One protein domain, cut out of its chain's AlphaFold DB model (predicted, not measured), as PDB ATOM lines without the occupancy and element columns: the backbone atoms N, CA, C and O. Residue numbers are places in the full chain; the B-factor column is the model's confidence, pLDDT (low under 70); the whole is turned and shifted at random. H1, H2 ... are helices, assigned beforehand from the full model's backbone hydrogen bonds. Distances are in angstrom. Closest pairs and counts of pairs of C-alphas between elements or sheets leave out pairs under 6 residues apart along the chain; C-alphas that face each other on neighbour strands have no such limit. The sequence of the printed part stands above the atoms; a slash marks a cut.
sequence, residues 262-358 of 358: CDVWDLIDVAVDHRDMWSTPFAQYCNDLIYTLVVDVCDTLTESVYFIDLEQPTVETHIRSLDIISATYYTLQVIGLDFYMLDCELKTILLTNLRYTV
ATOM      1  N   CYS A 262     159.346 123.996 178.348       58.81
ATOM      2  CA  CYS A 262     158.454 124.232 177.207       58.81
ATOM      3  C   CYS A 262     157.926 125.670 177.122       58.81
ATOM      4  O   CYS A 262     157.795 126.169 176.022       58.81
ATOM      5  N   ASP A 263     157.702 126.362 178.244       67.12
ATOM      6  CA  ASP A 263     157.185 127.738 178.229       67.12
ATOM      7  C   ASP A 263     158.246 128.742 177.707       67.12
ATOM      8  O   ASP A 263     157.897 129.823 177.241       67.12
ATOM      9  N   VAL A 264     159.537 128.380 177.781       66.69
ATOM     10  CA  VAL A 264     160.655 129.129 177.171       66.69
ATOM     11  C   VAL A 264     160.810 128.756 175.694       66.69
ATOM     12  O   VAL A 264     161.009 129.642 174.870       66.69
ATOM     13  N   TRP A 265     160.663 127.473 175.345       72.31
ATOM     14  CA  TRP A 265     160.663 127.026 173.946       72.31
ATOM     15  C   TRP A 265     159.516 127.646 173.140       72.31
ATOM     16  O   TRP A 265     159.779 128.220 172.092       72.31
ATOM     17  N   ASP A 266     158.291 127.654 173.673       74.88
ATOM     18  CA  ASP A 266     157.127 128.292 173.044       74.88
ATOM     19  C   ASP A 266     157.374 129.798 172.779       74.88
ATOM     20  O   ASP A 266     156.868 130.356 171.809       74.88
ATOM     21  N   LEU A 267     158.164 130.473 173.628       70.44
ATOM     22  CA  LEU A 267     158.537 131.882 173.448       70.44
ATOM     23  C   LEU A 267     159.615 132.071 172.369       70.44
ATOM     24  O   LEU A 267     159.551 133.051 171.626       70.44
ATOM     25  N   ILE A 268     160.586 131.156 172.278       74.81
ATOM     26  CA  ILE A 268     161.616 131.158 171.228       74.81
ATOM     27  C   ILE A 268     160.972 130.880 169.866       74.81
ATOM     28  O   ILE A 268     161.212 131.645 168.936       74.81
ATOM     29  N   ASP A 269     160.108 129.868 169.765       74.25
ATOM     30  CA  ASP A 269     159.404 129.513 168.525       74.25
ATOM     31  C   ASP A 269     158.572 130.707 168.010       74.25
ATOM     32  O   ASP A 269     158.734 131.130 166.867       74.25
ATOM     33  N   VAL A 270     157.783 131.357 168.878       75.19
ATOM     34  CA  VAL A 270     157.016 132.573 168.529       75.19
ATOM     35  C   VAL A 270     157.923 133.744 168.118       75.19
ATOM     36  O   VAL A 270     157.565 134.521 167.232       75.19
ATOM     37  N   ALA A 271     159.094 133.903 168.740       74.12
ATOM     38  CA  ALA A 271     160.039 134.962 168.383       74.12
ATOM     39  C   ALA A 271     160.730 134.708 167.028       74.12
ATOM     40  O   ALA A 271     161.008 135.660 166.299       74.12
ATOM     41  N   VAL A 272     160.974 133.441 166.677       75.69
ATOM     42  CA  VAL A 272     161.511 133.026 165.373       75.69
ATOM     43  C   VAL A 272     160.454 133.175 164.272       75.69
ATOM     44  O   VAL A 272     160.752 133.766 163.235       75.69
ATOM     45  N   ASP A 273     159.212 132.745 164.513       78.00
ATOM     46  CA  ASP A 273     158.106 132.822 163.542       78.00
ATOM     47  C   ASP A 273     157.729 134.270 163.155       78.00
ATOM     48  O   ASP A 273     157.250 134.519 162.048       78.00
ATOM     49  N   HIS A 274     157.954 135.248 164.042       78.06
ATOM     50  CA  HIS A 274     157.639 136.664 163.798       78.06
ATOM     51  C   HIS A 274     158.833 137.531 163.356       78.06
ATOM     52  O   HIS A 274     158.680 138.746 163.205       78.06
ATOM     53  N   ARG A 275     159.999 136.925 163.096       73.62
ATOM     54  CA  ARG A 275     161.253 137.611 162.732       73.62
ATOM     55  C   ARG A 275     161.113 138.606 161.571       73.62
ATOM     56  O   ARG A 275     161.693 139.690 161.621       73.62
ATOM     57  N   ASP A 276     160.308 138.267 160.563       71.62
ATOM     58  CA  ASP A 276     160.108 139.077 159.351       71.62
ATOM     59  C   ASP A 276     159.200 140.307 159.561       71.62
ATOM     60  O   ASP A 276     159.100 141.168 158.687       71.62
ATOM     61  N   MET A 277     158.527 140.421 160.714       68.62
ATOM     62  CA  MET A 277     157.588 141.516 161.006       68.62
ATOM     63  C   MET A 277     158.242 142.736 161.679       68.62
ATOM     64  O   MET A 277     157.562 143.725 161.964       68.62
ATOM     65  N   TRP A 278     159.539 142.677 161.982       76.94
ATOM     66  CA  TRP A 278     160.233 143.690 162.778       76.94
ATOM     67  C   TRP A 278     160.961 144.731 161.921       76.94
ATOM     68  O   TRP A 278     161.540 144.428 160.879       76.94
ATOM     69  N   SER A 279     160.970 145.990 162.375       62.78
ATOM     70  CA  SER A 279     161.720 147.059 161.705       62.78
ATOM     71  C   SER A 279     163.229 146.818 161.810       62.78
ATOM     72  O   SER A 279     163.716 146.296 162.812       62.78
ATOM     73  N   THR A 280     163.986 147.223 160.789       74.00
ATOM     74  CA  THR A 280     165.390 146.815 160.594       74.00
ATOM     75  C   THR A 280     166.330 146.962 161.808       74.00
ATOM     76  O   THR A 280     167.074 146.013 162.054       74.00
ATOM     77  N   PRO A 281     166.322 148.044 162.622       68.94
ATOM     78  CA  PRO A 281     167.190 148.115 163.802       68.94
ATOM     79  C   PRO A 281     166.673 147.288 164.993       68.94
ATOM     80  O   PRO A 281     167.474 146.774 165.771       68.94
ATOM     81  N   PHE A 282     165.352 147.141 165.145       70.06
ATOM     82  CA  PHE A 282     164.753 146.358 166.230       70.06
ATOM     83  C   PHE A 282     164.906 144.855 165.973       70.06
ATOM     84  O   PHE A 282     165.288 144.110 166.871       70.06
ATOM     85  N   ALA A 283     164.718 144.436 164.718       76.75
ATOM     86  CA  ALA A 283     164.951 143.073 164.264       76.75
ATOM     87  C   ALA A 283     166.374 142.602 164.590       76.75
ATOM     88  O   ALA A 283     166.558 141.483 165.066       76.75
ATOM     89  N   GLN A 284     167.382 143.459 164.385       80.38
ATOM     90  CA  GLN A 284     168.770 143.121 164.696       80.38
ATOM     91  C   GLN A 284     168.976 142.859 166.195       80.38
ATOM     92  O   GLN A 284     169.489 141.804 166.555       80.38
ATOM     93  N   TYR A 285     168.502 143.761 167.060       78.94
ATOM     94  CA  TYR A 285     168.614 143.599 168.514       78.94
ATOM     95  C   TYR A 285     167.887 142.348 169.031       78.94
ATOM     96  O   TYR A 285     168.420 141.617 169.865       78.94
ATOM     97  N   CYS A 286     166.687 142.060 168.518       81.88
ATOM     98  CA  CYS A 286     165.955 140.854 168.898       81.88
ATOM     99  C   CYS A 286     166.641 139.572 168.404       81.88
ATOM    100  O   CYS A 286     166.697 138.608 169.161       81.88
ATOM    101  N   ASN A 287     167.224 139.564 167.198       85.00
ATOM    102  CA  ASN A 287     168.058 138.451 166.732       85.00
ATOM    103  C   ASN A 287     169.267 138.232 167.663       85.00
ATOM    104  O   ASN A 287     169.494 137.108 168.101       85.00
ATOM    105  N   ASP A 288     169.997 139.297 168.018       84.62
ATOM    106  CA  ASP A 288     171.154 139.223 168.924       84.62
ATOM    107  C   ASP A 288     170.759 138.639 170.301       84.62
ATOM    108  O   ASP A 288     171.434 137.755 170.837       84.62
ATOM    109  N   LEU A 289     169.613 139.065 170.851       84.50
ATOM    110  CA  LEU A 289     169.077 138.545 172.113       84.50
ATOM    111  C   LEU A 289     168.660 137.065 172.012       84.50
ATOM    112  O   LEU A 289     168.977 136.283 172.906       84.50
ATOM    113  N   ILE A 290     167.994 136.664 170.923       89.00
ATOM    114  CA  ILE A 290     167.611 135.263 170.674       89.00
ATOM    115  C   ILE A 290     168.858 134.381 170.573       89.00
ATOM    116  O   ILE A 290     168.905 133.331 171.210       89.00
ATOM    117  N   TYR A 291     169.896 134.806 169.843       88.00
ATOM    118  CA  TYR A 291     171.142 134.040 169.749       88.00
ATOM    119  C   TYR A 291     171.828 133.892 171.111       88.00
ATOM    120  O   TYR A 291     172.334 132.816 171.408       88.00
ATOM    121  N   THR A 292     171.786 134.923 171.963       87.44
ATOM    122  CA  THR A 292     172.296 134.838 173.345       87.44
ATOM    123  C   THR A 292     171.553 133.771 174.140       87.44
ATOM    124  O   THR A 292     172.174 132.881 174.707       87.44
ATOM    125  N   LEU A 293     170.217 133.816 174.127       87.69
ATOM    126  CA  LEU A 293     169.380 132.864 174.858       87.69
ATOM    127  C   LEU A 293     169.559 131.427 174.357       87.69
ATOM    128  O   LEU A 293     169.586 130.504 175.163       87.69
ATOM    129  N   VAL A 294     169.715 131.220 173.045       90.31
ATOM    130  CA  VAL A 294     169.990 129.886 172.489       90.31
ATOM    131  C   VAL A 294     171.394 129.403 172.869       90.31
ATOM    132  O   VAL A 294     171.554 128.228 173.178       90.31
ATOM    133  N   VAL A 295     172.400 130.281 172.915       89.44
ATOM    134  CA  VAL A 295     173.767 129.934 173.356       89.44
ATOM    135  C   VAL A 295     173.842 129.671 174.867       89.44
ATOM    136  O   VAL A 295     174.594 128.799 175.279       89.44
ATOM    137  N   ASP A 296     173.035 130.345 175.689       85.94
ATOM    138  CA  ASP A 296     172.926 130.067 177.131       85.94
ATOM    139  C   ASP A 296     172.137 128.774 177.439       85.94
ATOM    140  O   ASP A 296     172.298 128.186 178.509       85.94
ATOM    141  N   VAL A 297     171.261 128.331 176.526       88.62
ATOM    142  CA  VAL A 297     170.470 127.089 176.650       88.62
ATOM    143  C   VAL A 297     171.185 125.875 176.044       88.62
ATOM    144  O   VAL A 297     170.984 124.753 176.512       88.62
ATOM    145  N   CYS A 298     172.013 126.071 175.017       89.38
ATOM    146  CA  CYS A 298     172.844 125.031 174.416       89.38
ATOM    147  C   CYS A 298     174.233 125.006 175.068       89.38
ATOM    148  O   CYS A 298     175.047 125.886 174.811       89.38
ATOM    149  N   ASP A 299     174.551 123.942 175.814       82.50
ATOM    150  CA  ASP A 299     175.863 123.754 176.466       82.50
ATOM    151  C   ASP A 299     177.063 123.822 175.489       82.50
ATOM    152  O   ASP A 299     178.215 123.967 175.916       82.50
ATOM    153  N   THR A 300     176.830 123.712 174.172       90.00
ATOM    154  CA  THR A 300     177.860 123.855 173.138       90.00
ATOM    155  C   THR A 300     177.458 124.767 171.970       90.00
ATOM    156  O   THR A 300     176.347 124.710 171.443       90.00
ATOM    157  N   LEU A 301     178.436 125.532 171.463       82.38
ATOM    158  CA  LEU A 301     178.302 126.356 170.247       82.38
ATOM    159  C   LEU A 301     177.881 125.548 169.006       82.38
ATOM    160  O   LEU A 301     177.218 126.076 168.117       82.38
ATOM    161  N   THR A 302     178.260 124.270 168.933       88.25
ATOM    162  CA  THR A 302     177.888 123.380 167.823       88.25
ATOM    163  C   THR A 302     176.393 123.062 167.834       88.25
ATOM    164  O   THR A 302     175.774 122.988 166.773       88.25
ATOM    165  N   GLU A 303     175.794 122.905 169.018       87.31
ATOM    166  CA  GLU A 303     174.354 122.680 169.168       87.31
ATOM    167  C   GLU A 303     173.556 123.950 168.866       87.31
ATOM    168  O   GLU A 303     172.579 123.866 168.123       87.31
ATOM    169  N   SER A 304     174.003 125.127 169.325       88.25
ATOM    170  CA  SER A 304     173.342 126.395 168.977       88.25
ATOM    171  C   SER A 304     173.414 126.686 167.473       88.25
ATOM    172  O   SER A 304     172.422 127.093 166.877       88.25
ATOM    173  N   VAL A 305     174.555 126.416 166.825       89.81
ATOM    174  CA  VAL A 305     174.717 126.533 165.361       89.81
ATOM    175  C   VAL A 305     173.746 125.615 164.611       89.81
ATOM    176  O   VAL A 305     173.073 126.066 163.686       89.81
ATOM    177  N   TYR A 306     173.612 124.355 165.041       89.25
ATOM    178  CA  TYR A 306     172.655 123.412 164.451       89.25
ATOM    179  C   TYR A 306     171.189 123.798 164.705       89.25
ATOM    180  O   TYR A 306     170.320 123.469 163.901       89.25
ATOM    181  N   PHE A 307     170.903 124.470 165.823       85.38
ATOM    182  CA  PHE A 307     169.552 124.895 166.187       85.38
ATOM    183  C   PHE A 307     169.078 126.120 165.392       85.38
ATOM    184  O   PHE A 307     167.924 126.170 164.980       85.38
ATOM    185  N   ILE A 308     169.963 127.097 165.174       89.56
ATOM    186  CA  ILE A 308     169.627 128.389 164.548       89.56
ATOM    187  C   ILE A 308     169.712 128.326 163.004       89.56
ATOM    188  O   ILE A 308     169.212 129.220 162.326       89.56
ATOM    189  N   ASP A 309     170.330 127.278 162.444       91.38
ATOM    190  CA  ASP A 309     170.619 127.119 161.004       91.38
ATOM    191  C   ASP A 309     171.411 128.310 160.420       91.38
ATOM    192  O   ASP A 309     171.115 128.866 159.361       91.38
ATOM    193  N   LEU A 310     172.439 128.733 161.164       88.19
ATOM    194  CA  LEU A 310     173.379 129.783 160.771       88.19
ATOM    195  C   LEU A 310     174.805 129.253 160.715       88.19
ATOM    196  O   LEU A 310     175.216 128.427 161.527       88.19
ATOM    197  N   GLU A 311     175.611 129.815 159.817       89.44
ATOM    198  CA  GLU A 311     177.047 129.556 159.807       89.44
ATOM    199  C   GLU A 311     177.694 129.986 161.139       89.44
ATOM    200  O   GLU A 311     177.510 131.114 161.603       89.44
ATOM    201  N   GLN A 312     178.517 129.110 161.725       85.00
ATOM    202  CA  GLN A 312     179.293 129.375 162.946       85.00
ATOM    203  C   GLN A 312     179.968 130.768 163.013       85.00
ATOM    204  O   GLN A 312     179.828 131.419 164.051       85.00
ATOM    205  N   PRO A 313     180.669 131.282 161.972       86.19
ATOM    206  CA  PRO A 313     181.263 132.625 162.017       86.19
ATOM    207  C   PRO A 313     180.250 133.753 162.266       86.19
ATOM    208  O   PRO A 313     180.607 134.763 162.876       86.19
ATOM    209  N   THR A 314     178.998 133.593 161.835       85.31
ATOM    210  CA  THR A 314     177.922 134.565 162.067       85.31
ATOM    211  C   THR A 314     177.536 134.575 163.544       85.31
ATOM    212  O   THR A 314     177.561 135.630 164.174       85.31
ATOM    213  N   VAL A 315     177.298 133.397 164.134       84.56
ATOM    214  CA  VAL A 315     176.982 133.246 165.568       84.56
ATOM    215  C   VAL A 315     178.117 133.794 166.446       84.56
ATOM    216  O   VAL A 315     177.867 134.600 167.341       84.56
ATOM    217  N   GLU A 316     179.379 133.467 166.141       83.81
ATOM    218  CA  GLU A 316     180.544 134.034 166.844       83.81
ATOM    219  C   GLU A 316     180.637 135.567 166.728       83.81
ATOM    220  O   GLU A 316     181.133 136.228 167.643       83.81
ATOM    221  N   THR A 317     180.182 136.147 165.615       88.19
ATOM    222  CA  THR A 317     180.199 137.603 165.409       88.19
ATOM    223  C   THR A 317     179.135 138.302 166.257       88.19
ATOM    224  O   THR A 317     179.440 139.334 166.859       88.19
ATOM    225  N   HIS A 318     177.934 137.725 166.377       85.31
ATOM    226  CA  HIS A 318     176.877 138.246 167.254       85.31
ATOM    227  C   HIS A 318     177.250 138.140 168.741       85.31
ATOM    228  O   HIS A 318     177.110 139.111 169.479       85.31
ATOM    229  N   ILE A 319     177.829 137.018 169.185       80.56
ATOM    230  CA  ILE A 319     178.310 136.887 170.576       80.56
ATOM    231  C   ILE A 319     179.373 137.957 170.881       80.56
ATOM    232  O   ILE A 319     179.274 138.679 171.872       80.56
ATOM    233  N   ARG A 320     180.356 138.141 169.986       81.38
ATOM    234  CA  ARG A 320     181.405 139.161 170.168       81.38
ATOM    235  C   ARG A 320     180.869 140.593 170.173       81.38
ATOM    236  O   ARG A 320     181.452 141.435 170.855       81.38
ATOM    237  N   SER A 321     179.808 140.907 169.423       80.06
ATOM    238  CA  SER A 321     179.219 142.255 169.453       80.06
ATOM    239  C   SER A 321     178.574 142.543 170.814       80.06
ATOM    240  O   SER A 321     178.745 143.639 171.353       80.06
ATOM    241  N   LEU A 322     177.934 141.544 171.420       78.94
ATOM    242  CA  LEU A 322     177.324 141.636 172.746       78.94
ATOM    243  C   LEU A 322     178.355 141.686 173.876       78.94
ATOM    244  O   LEU A 322     178.202 142.502 174.784       78.94
ATOM    245  N   ASP A 323     179.448 140.920 173.789       77.81
ATOM    246  CA  ASP A 323     180.590 141.044 174.708       77.81
ATOM    247  C   ASP A 323     181.160 142.470 174.705       77.81
ATOM    248  O   ASP A 323     181.459 143.034 175.760       77.81
ATOM    249  N   ILE A 324     181.269 143.095 173.525       77.00
ATOM    250  CA  ILE A 324     181.719 144.487 173.386       77.00
ATOM    251  C   ILE A 324     180.708 145.449 174.019       77.00
ATOM    252  O   ILE A 324     181.120 146.370 174.724       77.00
ATOM    253  N   ILE A 325     179.403 145.249 173.824       75.38
ATOM    254  CA  ILE A 325     178.358 146.089 174.435       75.38
ATOM    255  C   ILE A 325     178.388 145.956 175.967       75.38
ATOM    256  O   ILE A 325     178.384 146.966 176.670       75.38
ATOM    257  N   SER A 326     178.508 144.731 176.481       77.69
ATOM    258  CA  SER A 326     178.626 144.417 177.908       77.69
ATOM    259  C   SER A 326     179.883 145.040 178.530       77.69
ATOM    260  O   SER A 326     179.799 145.782 179.510       77.69
ATOM    261  N   ALA A 327     181.057 144.854 177.917       71.69
ATOM    262  CA  ALA A 327     182.306 145.475 178.365       71.69
ATOM    263  C   ALA A 327     182.254 147.015 178.309       71.69
ATOM    264  O   ALA A 327     182.777 147.694 179.198       71.69
ATOM    265  N   THR A 328     181.590 147.581 177.295       70.75
ATOM    266  CA  THR A 328     181.358 149.033 177.183       70.75
ATOM    267  C   THR A 328     180.458 149.534 178.315       70.75
ATOM    268  O   THR A 328     180.748 150.555 178.935       70.75
ATOM    269  N   TYR A 329     179.406 148.788 178.657       65.50
ATOM    270  CA  TYR A 329     178.534 149.093 179.791       65.50
ATOM    271  C   TYR A 329     179.288 149.041 181.131       65.50
ATOM    272  O   TYR A 329     179.247 150.005 181.898       65.50
ATOM    273  N   TYR A 330     180.048 147.970 181.389       70.06
ATOM    274  CA  TYR A 330     180.850 147.841 182.610       70.06
ATOM    275  C   TYR A 330     181.906 148.942 182.739       70.06
ATOM    276  O   TYR A 330     182.103 149.475 183.828       70.06
ATOM    277  N   THR A 331     182.570 149.330 181.647       69.19
ATOM    278  CA  THR A 331     183.542 150.434 181.682       69.19
ATOM    279  C   THR A 331     182.877 151.785 181.938       69.19
ATOM    280  O   THR A 331     183.375 152.533 182.776       69.19
ATOM    281  N   LEU A 332     181.721 152.080 181.332       66.00
ATOM    282  CA  LEU A 332     180.938 153.283 181.654       66.00
ATOM    283  C   LEU A 332     180.498 153.317 183.129       66.00
ATOM    284  O   LEU A 332     180.584 154.366 183.767       66.00
ATOM    285  N   GLN A 333     180.102 152.169 183.689       70.56
ATOM    286  CA  GLN A 333     179.753 152.031 185.106       70.56
ATOM    287  C   GLN A 333     180.969 152.243 186.030       70.56
ATOM    288  O   GLN A 333     180.862 152.942 187.035       70.56
ATOM    289  N   VAL A 334     182.136 151.688 185.681       67.81
ATOM    290  CA  VAL A 334     183.391 151.821 186.453       67.81
ATOM    291  C   VAL A 334     183.966 153.241 186.408       67.81
ATOM    292  O   VAL A 334     184.566 153.681 187.386       67.81
ATOM    293  N   ILE A 335     183.766 153.981 185.313       72.69
ATOM    294  CA  ILE A 335     184.225 155.377 185.184       72.69
ATOM    295  C   ILE A 335     183.401 156.333 186.075       72.69
ATOM    296  O   ILE A 335     183.805 157.476 186.282       72.69
ATOM    297  N   GLY A 336     182.280 155.881 186.655       55.47
ATOM    298  CA  GLY A 336     181.475 156.699 187.565       55.47
ATOM    299  C   GLY A 336     180.793 157.873 186.861       55.47
ATOM    300  O   GLY A 336     180.571 158.918 187.469       55.47
ATOM    301  N   LEU A 337     180.480 157.721 185.567       53.44
ATOM    302  CA  LEU A 337     179.681 158.694 184.828       53.44
ATOM    303  C   LEU A 337     178.238 158.651 185.333       53.44
ATOM    304  O   LEU A 337     177.406 157.889 184.841       53.44
ATOM    305  N   ASP A 338     177.946 159.502 186.313       46.59
ATOM    306  CA  ASP A 338     176.589 159.748 186.772       46.59
ATOM    307  C   ASP A 338     175.681 160.098 185.583       46.59
ATOM    308  O   ASP A 338     175.906 161.071 184.853       46.59
ATOM    309  N   PHE A 339     174.585 159.344 185.437       51.84
ATOM    310  CA  PHE A 339     173.556 159.496 184.394       51.84
ATOM    311  C   PHE A 339     172.834 160.866 184.401       51.84
ATOM    312  O   PHE A 339     171.813 161.042 183.736       51.84
ATOM    313  N   TYR A 340     173.307 161.845 185.171       47.31
ATOM    314  CA  TYR A 340     172.809 163.218 185.211       47.31
ATOM    315  C   TYR A 340     173.395 164.122 184.118       47.31
ATOM    316  O   TYR A 340     172.750 165.104 183.774       47.31
ATOM    317  N   MET A 341     174.556 163.781 183.542       42.69
ATOM    318  CA  MET A 341     175.212 164.583 182.489       42.69
ATOM    319  C   MET A 341     174.929 164.098 181.055       42.69
ATOM    320  O   MET A 341     175.425 164.683 180.095       42.69
ATOM    321  N   LEU A 342     174.153 163.024 180.901       50.44
ATOM    322  CA  LEU A 342     173.740 162.488 179.605       50.44
ATOM    323  C   LEU A 342     172.443 163.154 179.145       50.44
ATOM    324  O   LEU A 342     171.481 163.236 179.912       50.44
ATOM    325  N   ASP A 343     172.434 163.603 177.888       57.53
ATOM    326  CA  ASP A 343     171.316 164.326 177.283       57.53
ATOM    327  C   ASP A 343     170.008 163.518 177.360       57.53
ATOM    328  O   ASP A 343     170.019 162.281 177.338       57.53
ATOM    329  N   CYS A 344     168.868 164.203 177.476       45.16
ATOM    330  CA  CYS A 344     167.598 163.578 177.861       45.16
ATOM    331  C   CYS A 344     167.144 162.488 176.877       45.16
ATOM    332  O   CYS A 344     166.556 161.486 177.292       45.16
ATOM    333  N   GLU A 345     167.462 162.640 175.592       53.62
ATOM    334  CA  GLU A 345     167.184 161.634 174.564       53.62
ATOM    335  C   GLU A 345     168.059 160.387 174.739       53.62
ATOM    336  O   GLU A 345     167.531 159.276 174.808       53.62
ATOM    337  N   LEU A 346     169.377 160.547 174.926       52.50
ATOM    338  CA  LEU A 346     170.280 159.410 175.135       52.50
ATOM    339  C   LEU A 346     169.976 158.686 176.448       52.50
ATOM    340  O   LEU A 346     170.027 157.460 176.503       52.50
ATOM    341  N   LYS A 347     169.591 159.429 177.493       55.97
ATOM    342  CA  LYS A 347     169.123 158.878 178.767       55.97
ATOM    343  C   LYS A 347     167.821 158.092 178.608       55.97
ATOM    344  O   LYS A 347     167.672 157.054 179.244       55.97
ATOM    345  N   THR A 348     166.906 158.537 177.746       57.34
ATOM    346  CA  THR A 348     165.655 157.818 177.454       57.34
ATOM    347  C   THR A 348     165.916 156.545 176.651       57.34
ATOM    348  O   THR A 348     165.371 155.499 176.994       57.34
ATOM    349  N   ILE A 349     166.795 156.591 175.644       62.62
ATOM    350  CA  ILE A 349     167.219 155.412 174.871       62.62
ATOM    351  C   ILE A 349     167.926 154.403 175.788       62.62
ATOM    352  O   ILE A 349     167.517 153.246 175.860       62.62
ATOM    353  N   LEU A 350     168.921 154.849 176.565       53.28
ATOM    354  CA  LEU A 350     169.646 153.994 177.507       53.28
ATOM    355  C   LEU A 350     168.724 153.401 178.570       53.28
ATOM    356  O   LEU A 350     168.777 152.196 178.760       53.28
ATOM    357  N   LEU A 351     167.851 154.181 179.222       53.84
ATOM    358  CA  LEU A 351     166.917 153.652 180.227       53.84
ATOM    359  C   LEU A 351     165.851 152.731 179.633       53.84
ATOM    360  O   LEU A 351     165.407 151.819 180.324       53.84
ATOM    361  N   THR A 352     165.440 152.945 178.383       54.19
ATOM    362  CA  THR A 352     164.539 152.018 177.686       54.19
ATOM    363  C   THR A 352     165.248 150.682 177.478       54.19
ATOM    364  O   THR A 352     164.719 149.656 177.892       54.19
ATOM    365  N   ASN A 353     166.485 150.697 176.973       44.88
ATOM    366  CA  ASN A 353     167.301 149.494 176.783       44.88
ATOM    367  C   ASN A 353     167.623 148.791 178.121       44.88
ATOM    368  O   ASN A 353     167.470 147.580 178.238       44.88
ATOM    369  N   LEU A 354     167.965 149.544 179.173       38.69
ATOM    370  CA  LEU A 354     168.272 149.024 180.519       38.69
ATOM    371  C   LEU A 354     167.067 148.328 181.177       38.69
ATOM    372  O   LEU A 354     167.243 147.492 182.055       38.69
ATOM    373  N   ARG A 355     165.845 148.663 180.744       43.03
ATOM    374  CA  ARG A 355     164.583 148.073 181.219       43.03
ATOM    375  C   ARG A 355     164.114 146.866 180.395       43.03
ATOM    376  O   ARG A 355     163.057 146.322 180.707       43.03
ATOM    377  N   TYR A 356     164.860 146.502 179.351       40.94
ATOM    378  CA  TYR A 356     164.680 145.274 178.569       40.94
ATOM    379  C   TYR A 356     165.772 144.229 178.853       40.94
ATOM    380  O   TYR A 356     165.515 143.043 178.676       40.94
ATOM    381  N   THR A 357     166.952 144.639 179.338       41.75
ATOM    382  CA  THR A 357     168.052 143.728 179.721       41.75
ATOM    383  C   THR A 357     167.975 143.227 181.181       41.75
ATOM    384  O   THR A 357     168.767 142.371 181.569       41.75
ATOM    385  N   VAL A 358     167.047 143.752 181.997       34.50
ATOM    386  CA  VAL A 358     166.774 143.342 183.398       34.50
ATOM    387  C   VAL A 358     165.296 142.985 183.566       34.50
ATOM    388  O   VAL A 358     165.008 141.830 183.957       34.50
TER     389      VAL A 358
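AT A GLANCE: This is residues 262 to 358 of the 358 residues of the protein "(California timema) hypothetical protein" of Timema californicum (UniProt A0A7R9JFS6). The long helix H4 makes one side of an open, loose frame; H2 and H3 cross it near its beginning, with H1 beside H2, and past its other end the chain folds back into H5, which touches no helix. The printed part has 97 residues, with helices H1 to H5 in order, no named strand: all helix, loose, radius of gyration of the C-alphas 15.7 A, spans 45 by 27 by 25 A.

IN THESE COORDINATES: H4, residues 312 to 334, measures 32.8 A from C-alpha 312 at (179.293, 129.375, 162.946). H2, residues 280 to 297, measures 25.9 A. H3 is residues 301 to 308, H1 262 to 273, and H5 344 to 354, ending at (168.272, 149.024, 180.519).

HOW THE PARTS SIT: H4, with residues 315 to 322 alone, touches H2, about perpendicular at 83 degrees; the closest C-alphas, of Asp 288 and His 318, are 6.0 A apart. Every O i to N i+4 pair is within hydrogen-bond range in H2 to H5, and 7 of 8 in H1.

THE WHOLE: The printed part has no cut and no long link. Residues 336 to 358 are among those under pLDDT 70.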